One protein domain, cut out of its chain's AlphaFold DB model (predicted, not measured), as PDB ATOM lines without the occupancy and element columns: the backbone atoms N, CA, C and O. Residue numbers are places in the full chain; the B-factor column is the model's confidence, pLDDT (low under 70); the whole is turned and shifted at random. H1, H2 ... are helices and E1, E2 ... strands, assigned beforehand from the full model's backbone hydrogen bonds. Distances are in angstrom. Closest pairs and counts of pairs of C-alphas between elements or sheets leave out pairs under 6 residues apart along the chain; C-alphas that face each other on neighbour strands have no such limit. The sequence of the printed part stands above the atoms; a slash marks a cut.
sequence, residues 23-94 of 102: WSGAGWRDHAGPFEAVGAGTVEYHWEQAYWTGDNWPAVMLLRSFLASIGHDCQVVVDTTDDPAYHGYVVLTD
ATOM      1  N   TRP A  23      44.917 -33.396  11.680       90.62
ATOM      2  CA  TRP A  23      44.108 -32.188  11.779       90.62
ATOM      3  C   TRP A  23      42.653 -32.486  11.423       90.62
ATOM      4  O   TRP A  23      41.744 -32.332  12.243       90.62
ATOM      5  N   SER A  24      42.412 -32.989  10.214       86.12
ATOM      6  CA  SER A  24      41.069 -33.412   9.825       86.12
ATOM      7  C   SER A  24      40.572 -34.554  10.728       86.12
ATOM      8  O   SER A  24      41.316 -35.451  11.116       86.12
ATOM      9  N   GLY A  25      39.292 -34.508  11.104       76.31
ATOM     10  CA  GLY A  25      38.651 -35.565  11.897       76.31
ATOM     11  C   GLY A  25      38.969 -35.574  13.399       76.31
ATOM     12  O   GLY A  25      38.283 -36.273  14.140       76.31
ATOM     13  N   ALA A  26      39.913 -34.761  13.879       78.12
ATOM     14  CA  ALA A  26      40.277 -34.679  15.299       78.12
ATOM     15  C   ALA A  26      39.387 -33.726  16.133       78.12
ATOM     16  O   ALA A  26      39.678 -33.446  17.292       78.12
ATOM     17  N   GLY A  27      38.281 -33.225  15.571       79.56
ATOM     18  CA  GLY A  27      37.298 -32.423  16.313       79.56
ATOM     19  C   GLY A  27      37.727 -30.983  16.632       79.56
ATOM     20  O   GLY A  27      36.991 -30.274  17.314       79.56
ATOM     21  N   TRP A  28      38.861 -30.507  16.098       82.88
ATOM     22  CA  TRP A  28      39.409 -29.166  16.376       82.88
ATOM     23  C   TRP A  28      38.422 -28.020  16.118       82.88
ATOM     24  O   TRP A  28      38.410 -27.025  16.846       82.88
ATOM     25  N   ARG A  29      37.563 -28.171  15.103       77.62
ATOM     26  CA  ARG A  29      36.521 -27.193  14.762       77.62
ATOM     27  C   ARG A  29      35.439 -27.089  15.837       77.62
ATOM     28  O   ARG A  29      34.983 -25.989  16.141       77.62
ATOM     29  N   ASP A  30      35.030 -28.219  16.404       73.62
ATOM     30  CA  ASP A  30      33.899 -28.296  17.334       73.62
ATOM     31  C   ASP A  30      34.285 -27.857  18.749       73.62
ATOM     32  O   ASP A  30      33.422 -27.559  19.572       73.62
ATOM     33  N   HIS A  31      35.583 -27.787  19.040       64.44
ATOM     34  CA  HIS A  31      36.105 -27.340  20.331       64.44
ATOM     35  C   HIS A  31      36.387 -25.838  20.386       64.44
ATOM     36  O   HIS A  31      36.923 -25.381  21.391       64.44
ATOM     37  N   ALA A  32      36.014 -25.077  19.341       58.56
ATOM     38  CA  ALA A  32      36.435 -23.684  19.171       58.56
ATOM     39  C   ALA A  32      37.932 -23.558  19.485       58.56
ATOM     40  O   ALA A  32      38.324 -22.786  20.359       58.56
ATOM     41  N   GLY A  33      38.728 -24.433  18.851       64.25
ATOM     42  CA  GLY A  33      40.121 -24.641  19.217       64.25
ATOM     43  C   GLY A  33      40.892 -23.316  19.283       64.25
ATOM     44  O   GLY A  33      40.548 -22.388  18.549       64.25
ATOM     45  N   PRO A  34      41.919 -23.217  20.140       86.50
ATOM     46  CA  PRO A  34      42.647 -21.981  20.445       86.50
ATOM     47  C   PRO A  34      43.603 -21.581  19.314       86.50
ATOM     48  O   PRO A  34      44.739 -21.183  19.547       86.50
ATOM     49  N   PHE A  35      43.156 -21.719  18.071       91.56
ATOM     50  CA  PHE A  35      43.960 -21.536  16.884       91.56
ATOM     51  C   PHE A  35      43.677 -20.181  16.251       91.56
ATOM     52  O   PHE A  35      42.532 -19.851  15.930       91.56
ATOM     53  N   GLU A  36      44.735 -19.426  16.000       92.69
ATOM     54  CA  GLU A  36      44.681 -18.139  15.321       92.69
ATOM     55  C   GLU A  36      45.482 -18.202  14.021       92.69
ATOM     56  O   GLU A  36      46.605 -18.695  13.992       92.69
ATOM     57  N   ALA A  37      44.928 -17.712  12.912       92.25
ATOM     58  CA  ALA A  37      45.652 -17.712  11.644       92.25
ATOM     59  C   ALA A  37      46.856 -16.755  11.699       92.25
ATOM     60  O   ALA A  37      46.717 -15.588  12.073       92.25
ATOM     61  N   VAL A  38      48.033 -17.212  11.254       90.25
ATOM     62  CA  VAL A  38      49.190 -16.326  11.067       90.25
ATOM     63  C   VAL A  38      48.992 -15.544   9.770       90.25
ATOM     64  O   VAL A  38      49.361 -15.987   8.682       90.25
ATOM     65  N   GLY A  39      48.380 -14.366   9.885       84.94
ATOM     66  CA  GLY A  39      48.102 -13.462   8.770       84.94
ATOM     67  C   GLY A  39      46.631 -13.063   8.691       84.94
ATOM     68  O   GLY A  39      45.887 -13.146   9.662       84.94
ATOM     69  N   ALA A  40      46.206 -12.587   7.521       70.62
ATOM     70  CA  ALA A  40      44.801 -12.286   7.278       70.62
ATOM     71  C   ALA A  40      44.061 -13.569   6.878       70.62
ATOM     72  O   ALA A  40      44.414 -14.188   5.876       70.62
ATOM     73  N   GLY A  41      43.029 -13.954   7.627       85.00
ATOM     74  CA  GLY A  41      42.189 -15.100   7.286       85.00
ATOM     75  C   GLY A  41      41.535 -15.753   8.497       85.00
ATOM     76  O   GLY A  41      41.625 -15.259   9.619       85.00
ATOM     77  N   THR A  42      40.870 -16.876   8.245       91.00
ATOM     78  CA  THR A  42      40.347 -17.785   9.269       91.00
ATOM     79  C   THR A  42      41.129 -19.088   9.233       91.00
ATOM     80  O   THR A  42      41.646 -19.470   8.184       91.00
ATOM     81  N   VAL A  43      41.183 -19.794  10.357       91.88
ATOM     82  CA  VAL A  43      41.748 -21.145  10.402       91.88
ATOM     83  C   VAL A  43      40.942 -22.072   9.492       91.88
ATOM     84  O   VAL A  43      39.709 -22.108   9.557       91.88
ATOM     85  N   GLU A  44      41.636 -22.804   8.627       91.06
ATOM     86  CA  GLU A  44      41.034 -23.755   7.705       91.06
ATOM     87  C   GLU A  44      41.128 -25.167   8.291       91.06
ATOM     88  O   GLU A  44      42.185 -25.651   8.684       91.06
ATOM     89  N   TYR A  45      39.989 -25.851   8.364       89.81
ATOM     90  CA  TYR A  45      39.891 -27.176   8.990       89.81
ATOM     91  C   TYR A  45      39.870 -28.332   7.983       89.81
ATOM     92  O   TYR A  45      39.534 -29.453   8.352       89.81
ATOM     93  N   HIS A  46      40.169 -28.059   6.709       90.12
ATOM     94  CA  HIS A  46      40.182 -29.080   5.661       90.12
ATOM     95  C   HIS A  46      41.527 -29.806   5.533       90.12
ATOM     96  O   HIS A  46      41.544 -30.880   4.948       90.12
ATOM     97  N   TRP A  47      42.607 -29.240   6.085       93.94
ATOM     98  CA  TRP A  47      43.938 -29.846   6.072       93.94
ATOM     99  C   TRP A  47      43.953 -31.209   6.762       93.94
ATOM    100  O   TRP A  47      43.260 -31.413   7.764       93.94
ATOM    101  N   GLU A  48      44.773 -32.133   6.274       94.25
ATOM    102  CA  GLU A  48      44.847 -33.472   6.863       94.25
ATOM    103  C   GLU A  48      45.746 -33.551   8.099       94.25
ATOM    104  O   GLU A  48      45.393 -34.241   9.056       94.25
ATOM    105  N   GLN A  49      46.875 -32.841   8.105       95.50
ATOM    106  CA  GLN A  49      47.951 -32.969   9.090       95.50
ATOM    107  C   GLN A  49      48.269 -31.636   9.768       95.50
ATOM    108  O   GLN A  49      48.130 -30.569   9.167       95.50
ATOM    109  N   ALA A  50      48.745 -31.712  11.009       94.38
ATOM    110  CA  ALA A  50      49.239 -30.577  11.777       94.38
ATOM    111  C   ALA A  50      50.601 -30.893  12.408       94.38
ATOM    112  O   ALA A  50      50.757 -31.913  13.083       94.38
ATOM    113  N   TYR A  51      51.566 -29.994  12.201       95.44
ATOM    114  CA  TYR A  51      52.933 -30.082  12.718       95.44
ATOM    115  C   TYR A  51      53.226 -28.877  13.621       95.44
ATOM    116  O   TYR A  51      53.342 -27.751  13.132       95.44
ATOM    117  N   TRP A  52      53.350 -29.095  14.929       94.81
ATOM    118  CA  TRP A  52      53.722 -28.055  15.893       94.81
ATOM    119  C   TRP A  52      55.227 -27.853  15.880       94.81
ATOM    120  O   TRP A  52      55.989 -28.811  15.983       94.81
ATOM    121  N   THR A  53      55.664 -26.602  15.814       95.19
ATOM    122  CA  THR A  53      57.088 -26.232  15.841       95.19
ATOM    123  C   THR A  53      57.472 -25.463  17.105       95.19
ATOM    124  O   THR A  53      58.594 -24.969  17.212       95.19
ATOM    125  N   GLY A  54      56.534 -25.278  18.041       91.69
ATOM    126  CA  GLY A  54      56.676 -24.331  19.147       91.69
ATOM    127  C   GLY A  54      56.881 -22.894  18.650       91.69
ATOM    128  O   GLY A  54      56.527 -22.556  17.518       91.69
ATOM    129  N   ASP A  55      57.532 -22.054  19.455       92.00
ATOM    130  CA  ASP A  55      57.863 -20.657  19.116       92.00
ATOM    131  C   ASP A  55      59.075 -20.526  18.161       92.00
ATOM    132  O   ASP A  55      59.865 -19.581  18.231       92.00
ATOM    133  N   ASN A  56      59.258 -21.486  17.249       94.81
ATOM    134  CA  ASN A  56      60.400 -21.558  16.338       94.81
ATOM    135  C   ASN A  56      60.032 -21.105  14.917       94.81
ATOM    136  O   ASN A  56      59.848 -21.910  14.004       94.81
ATOM    137  N   TRP A  57      59.963 -19.791  14.700       95.00
ATOM    138  CA  TRP A  57      59.673 -19.239  13.369       95.00
ATOM    139  C   TRP A  57      60.648 -19.693  12.259       95.00
ATOM    140  O   TRP A  57      60.191 -19.968  11.146       95.00
ATOM    141  N   PRO A  58      61.971 -19.830  12.500       95.69
ATOM    142  CA  PRO A  58      62.866 -20.448  11.523       95.69
ATOM    143  C   PRO A  58      62.426 -21.850  11.082       95.69
ATOM    144  O   PRO A  58      62.463 -22.134   9.885       95.69
ATOM    145  N   ALA A  59      61.958 -22.697  12.006       96.31
ATOM    146  CA  ALA A  59      61.430 -24.013  11.656       96.31
ATOM    147  C   ALA A  59      60.185 -23.906  10.769       96.31
ATOM    148  O   ALA A  59      60.135 -24.575   9.743       96.31
ATOM    149  N   VAL A  60      59.254 -22.992  11.074       97.06
ATOM    150  CA  VAL A  60      58.093 -22.702  10.208       97.06
ATOM    151  C   VAL A  60      58.541 -22.342   8.791       97.06
ATOM    152  O   VAL A  60      58.014 -22.874   7.815       97.06
ATOM    153  N   MET A  61      59.525 -21.452   8.645       96.06
ATOM    154  CA  MET A  61      60.021 -21.045   7.325       96.06
ATOM    155  C   MET A  61      60.607 -22.221   6.536       96.06
ATOM    156  O   MET A  61      60.358 -22.326   5.332       96.06
ATOM    157  N   LEU A  62      61.365 -23.096   7.198       96.50
ATOM    158  CA  LEU A  62      61.970 -24.271   6.572       96.50
ATOM    159  C   LEU A  62      60.917 -25.323   6.202       96.50
ATOM    160  O   LEU A  62      60.909 -25.771   5.060       96.50
ATOM    161  N   LEU A  63      59.975 -25.625   7.102       96.19
ATOM    162  CA  LEU A  63      58.842 -26.530   6.863       96.19
ATOM    163  C   LEU A  63      58.041 -26.097   5.634       96.19
ATOM    164  O   LEU A  63      57.846 -26.876   4.706       96.19
ATOM    165  N   ARG A  64      57.646 -24.819   5.578       96.56
ATOM    166  CA  ARG A  64      56.916 -24.262   4.429       96.56
ATOM    167  C   ARG A  64      57.709 -24.358   3.131       96.56
ATOM    168  O   ARG A  64      57.133 -24.634   2.084       96.56
ATOM    169  N   SER A  65      59.015 -24.101   3.191       95.62
ATOM    170  CA  SER A  65      59.885 -24.146   2.012       95.62
ATOM    171  C   SER A  65      60.050 -25.574   1.497       95.62
ATOM    172  O   SER A  65      59.983 -25.793   0.289       95.62
ATOM    173  N   PHE A  66      60.212 -26.540   2.405       95.12
ATOM    174  CA  PHE A  66      60.249 -27.960   2.073       95.12
ATOM    175  C   PHE A  66      58.936 -28.404   1.424       95.12
ATOM    176  O   PHE A  66      58.971 -28.878   0.292       95.12
ATOM    177  N   LEU A  67      57.787 -28.161   2.068       96.00
ATOM    178  CA  LEU A  67      56.463 -28.525   1.541       96.00
ATOM    179  C   LEU A  67      56.227 -27.941   0.145       96.00
ATOM    180  O   LEU A  67      55.882 -28.669  -0.785       96.00
ATOM    181  N   ALA A  68      56.524 -26.653  -0.042       95.94
ATOM    182  CA  ALA A  68      56.409 -26.008  -1.344       95.94
ATOM    183  C   ALA A  68      57.320 -26.656  -2.404       95.94
ATOM    184  O   ALA A  68      56.922 -26.788  -3.561       95.94
ATOM    185  N   SER A  69      58.530 -27.089  -2.028       94.75
ATOM    186  CA  SER A  69      59.471 -27.737  -2.954       94.75
ATOM    187  C   SER A  69      58.993 -29.097  -3.468       94.75
ATOM    188  O   SER A  69      59.343 -29.477  -4.586       94.75
ATOM    189  N   ILE A  70      58.160 -29.794  -2.688       94.12
ATOM    190  CA  ILE A  70      57.559 -31.085  -3.050       94.12
ATOM    191  C   ILE A  70      56.098 -30.955  -3.515       94.12
ATOM    192  O   ILE A  70      55.434 -31.960  -3.741       94.12
ATOM    193  N   GLY A  71      55.609 -29.727  -3.719       95.62
ATOM    194  CA  GLY A  71      54.293 -29.455  -4.306       95.62
ATOM    195  C   GLY A  71      53.119 -29.495  -3.327       95.62
ATOM    196  O   GLY A  71      51.984 -29.661  -3.766       95.62
ATOM    197  N   HIS A  72      53.377 -29.337  -2.029       96.25
ATOM    198  CA  HIS A  72      52.349 -29.258  -0.996       96.25
ATOM    199  C   HIS A  72      52.135 -27.818  -0.525       96.25
ATOM    200  O   HIS A  72      53.082 -27.097  -0.198       96.25
ATOM    201  N   ASP A  73      50.866 -27.428  -0.443       96.19
ATOM    202  CA  ASP A  73      50.450 -26.183   0.190       96.19
ATOM    203  C   ASP A  73      50.356 -26.344   1.713       96.19
ATOM    204  O   ASP A  73      50.341 -27.451   2.261       96.19
ATOM    205  N   CYS A  74      50.325 -25.209   2.410       96.81
ATOM    206  CA  CYS A  74      50.143 -25.189   3.853       96.81
ATOM    207  C   CYS A  74      49.521 -23.882   4.351       96.81
ATOM    208  O   CYS A  74      49.697 -22.814   3.756       96.81
ATOM    209  N   GLN A  75      48.876 -23.965   5.512       96.50
ATOM    210  CA  GLN A  75      48.494 -22.821   6.332       96.50
ATOM    211  C   GLN A  75      49.326 -22.818   7.616       96.50
ATOM    212  O   GLN A  75      49.608 -23.868   8.182       96.50
ATOM    213  N   VAL A  76      49.706 -21.635   8.099       96.81
ATOM    214  CA  VAL A  76      50.298 -21.498   9.436       96.81
ATOM    215  C   VAL A  76      49.269 -20.894  10.375       96.81
ATOM    216  O   VAL A  76      48.655 -19.869  10.062       96.81
ATOM    217  N   VAL A  77      49.115 -21.514  11.535       95.69
ATOM    218  CA  VAL A  77      48.304 -21.009  12.642       95.69
ATOM    219  C   VAL A  77      49.150 -20.954  13.915       95.69
ATOM    220  O   VAL A  77      50.243 -21.517  13.968       95.69
ATOM    221  N   VAL A  78      48.675 -20.235  14.922       94.56
ATOM    222  CA  VAL A  78      49.214 -20.240  16.281       94.56
ATOM    223  C   VAL A  78      48.230 -20.985  17.152       94.56
ATOM    224  O   VAL A  78      47.056 -20.631  17.177       94.56
ATOM    225  N   ASP A  79      48.705 -21.997  17.852       93.12
ATOM    226  CA  ASP A  79      47.994 -22.612  18.957       93.12
ATOM    227  C   ASP A  79      48.293 -21.813  20.233       93.12
ATOM    228  O   ASP A  79      49.440 -21.680  20.664       93.12
ATOM    229  N   THR A  80      47.238 -21.227  20.790       90.19
ATOM    230  CA  THR A  80      47.260 -20.366  21.978       90.19
ATOM    231  C   THR A  80      46.864 -21.120  23.251       90.19
ATOM    232  O   THR A  80      46.566 -20.492  24.267       90.19
ATOM    233  N   THR A  81      46.837 -22.462  23.224       87.19
ATOM    234  CA  THR A  81      46.706 -23.269  24.448       87.19
ATOM    235  C   THR A  81      47.809 -22.933  25.457       87.19
ATOM    236  O   THR A  81      48.954 -22.681  25.096       87.19
ATOM    237  N   ASP A  82      47.493 -23.052  26.748       81.75
ATOM    238  CA  ASP A  82      48.493 -23.027  27.826       81.75
ATOM    239  C   ASP A  82      49.273 -24.360  27.957       81.75
ATOM    240  O   ASP A  82      50.070 -24.528  28.884       81.75
ATOM    241  N   ASP A  83      49.033 -25.339  27.074       81.81
ATOM    242  CA  ASP A  83      49.734 -26.622  27.099       81.81
ATOM    243  C   ASP A  83      51.118 -26.467  26.448       81.81
ATOM    244  O   ASP A  83      51.207 -26.232  25.242       81.81
ATOM    245  N   PRO A  84      52.225 -26.636  27.192       75.38
ATOM    246  CA  PRO A  84      53.568 -26.459  26.645       75.38
ATOM    247  C   PRO A  84      53.924 -27.457  25.532       75.38
ATOM    248  O   PRO A  84      54.898 -27.224  24.820       75.38
ATOM    249  N   ALA A  85      53.183 -28.561  25.378       74.81
ATOM    250  CA  ALA A  85      53.366 -29.488  24.262       74.81
ATOM    251  C   ALA A  85      52.731 -28.983  22.954       74.81
ATOM    252  O   ALA A  85      53.216 -29.333  21.880       74.81
ATOM    253  N   TYR A  86      51.677 -28.166  23.049       79.94
ATOM    254  CA  TYR A  86      50.869 -27.707  21.916       79.94
ATOM    255  C   TYR A  86      50.913 -26.183  21.718       79.94
ATOM    256  O   TYR A  86      50.391 -25.688  20.735       79.94
ATOM    257  N   HIS A  87      51.589 -25.418  22.571       86.06
ATOM    258  CA  HIS A  87      51.737 -23.974  22.399       86.06
ATOM    259  C   HIS A  87      52.686 -23.606  21.241       86.06
ATOM    260  O   HIS A  87      53.767 -24.185  21.091       86.06
ATOM    261  N   GLY A  88      52.325 -22.577  20.466       92.62
ATOM    262  CA  GLY A  88      53.191 -21.949  19.462       92.62
ATOM    263  C   GLY A  88      52.713 -22.153  18.024       92.62
ATOM    264  O   GLY A  88      51.519 -22.267  17.755       92.62
ATOM    265  N   TYR A  89      53.636 -22.145  17.061       96.00
ATOM    266  CA  TYR A  89      53.273 -22.249  15.647       96.00
ATOM    267  C   TYR A  89      52.909 -23.677  15.243       96.00
ATOM    268  O   TYR A  89      53.593 -24.636  15.607       96.00
ATOM    269  N   VAL A  90      51.886 -23.784  14.397       95.75
ATOM    270  CA  VAL A  90      51.421 -25.031  13.787       95.75
ATOM    271  C   VAL A  90      51.371 -24.864  12.276       95.75
ATOM    272  O   VAL A  90      50.779 -23.911  11.760       95.75
ATOM    273  N   VAL A  91      51.986 -25.797  11.555       96.94
ATOM    274  CA  VAL A  91      51.916 -25.892  10.094       96.94
ATOM    275  C   VAL A  91      50.873 -26.944   9.732       96.94
ATOM    276  O   VAL A  91      51.041 -28.122  10.040       96.94
ATOM    277  N   LEU A  92      49.796 -26.506   9.084       96.19
ATOM    278  CA  LEU A  92      48.707 -27.343   8.588       96.19
ATOM    279  C   LEU A  92      48.939 -27.658   7.110       96.19
ATOM    280  O   LEU A  92      49.215 -26.742   6.335       96.19
ATOM    281  N   THR A  93      48.854 -28.925   6.716       96.81
ATOM    282  CA  THR A  93      49.099 -29.369   5.331       96.81
ATOM    283  C   THR A  93      48.469 -30.739   5.070       96.81
ATOM    284  O   THR A  93      48.156 -31.467   6.007       96.81
ATOM    285  N   ASP A  94      48.326 -31.117   3.801       95.88
ATOM    286  CA  ASP A  94      47.904 -32.467   3.396       95.88
ATOM    287  C   ASP A  94      49.085 -33.439   3.255       95.88
ATOM    288  O   ASP A  94      48.918 -34.613   2.930       95.88
TER     289      ASP A  94
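AT A GLANCE: This is residues 23 to 94 of the 102 residues of an uncharacterized protein of Amycolatopsis rubida (UniProt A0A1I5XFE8). A small, strongly twisted sheet of four strands has one helix, H1, packed along one of its faces, over the inner strand E4. Residues 23 to 34 and much of the long link between E1 and E2 loop out on the side of the sheet away from H1. The printed part has 72 residues with four named strands and one named helix, in the order E1, E2, H1, E3, E4; the sheet runs E1, E3, E4, E2, with its neighbours antiparallel. The class is mixed, helices and strands, with 34 of the 72 residues in named elements, under half. The whole is compact, with a radius of gyration of the C-alphas of 11.6 A, and spans 33 by 24 by 23 A.

IN THESE COORDINATES: Start in the sheet with E3, residues 74 to 79, 15.5 A from first to last C-alpha. Next find E4, residues 88 to 93, 16.5 A long, and E2, residues 49 to 54, 15.9 A long. Find C-alpha 35 at (43.960, -21.536, 16.884), where the short strand E1, residues 35 to 37, begins. Then look for C-alpha 57 at (59.673, -19.239, 13.369); from there H1, residues 57 to 69, runs 18.4 A to C-alpha 69 at (59.471, -27.737, -2.954).

HOW THE PARTS SIT: Look first at the hairpin of E3 and E4, antiparallel at 152 degrees, where N 77 and O 90 are 2.9 A apart, within hydrogen-bond range. On the other side of E4, E2 is antiparallel to it at 156 degrees, with N 51 and O 91 at 2.9 A. Beside E3, the edge strand E1 is antiparallel at 132 degrees, with N 78 and O 36 at 2.7 A. E1 and E2, the two edge strands, are apart. H1 is on the sheet at a height of 9.4 A and lies over E4, along the strands, at 0 degrees to E4 on the local plane. Their closest C-alphas are those of Val 60 and Val 91, 7.0 A apart. In H1 every O i to N i+4 pair is within hydrogen-bond range. E2, H1 and E3 form a split strand-helix-strand unit, two strands running the same way with E4 between them in the sheet, and its crossover is right-handed. With H1 on one face, sheet and helix make two layers.

THE WHOLE: The two C-alphas farthest apart are those of Gly 71 and Asp 82, 33.3 A. The printed part has no cut. Of its links, E1 to E2 is long, with 11 residues, E3 to E4 is short, and the two at H1 are tight. Look for low confidence at residues 31 to 33, which are under 70; the mean pLDDT of the printed part is 89.6.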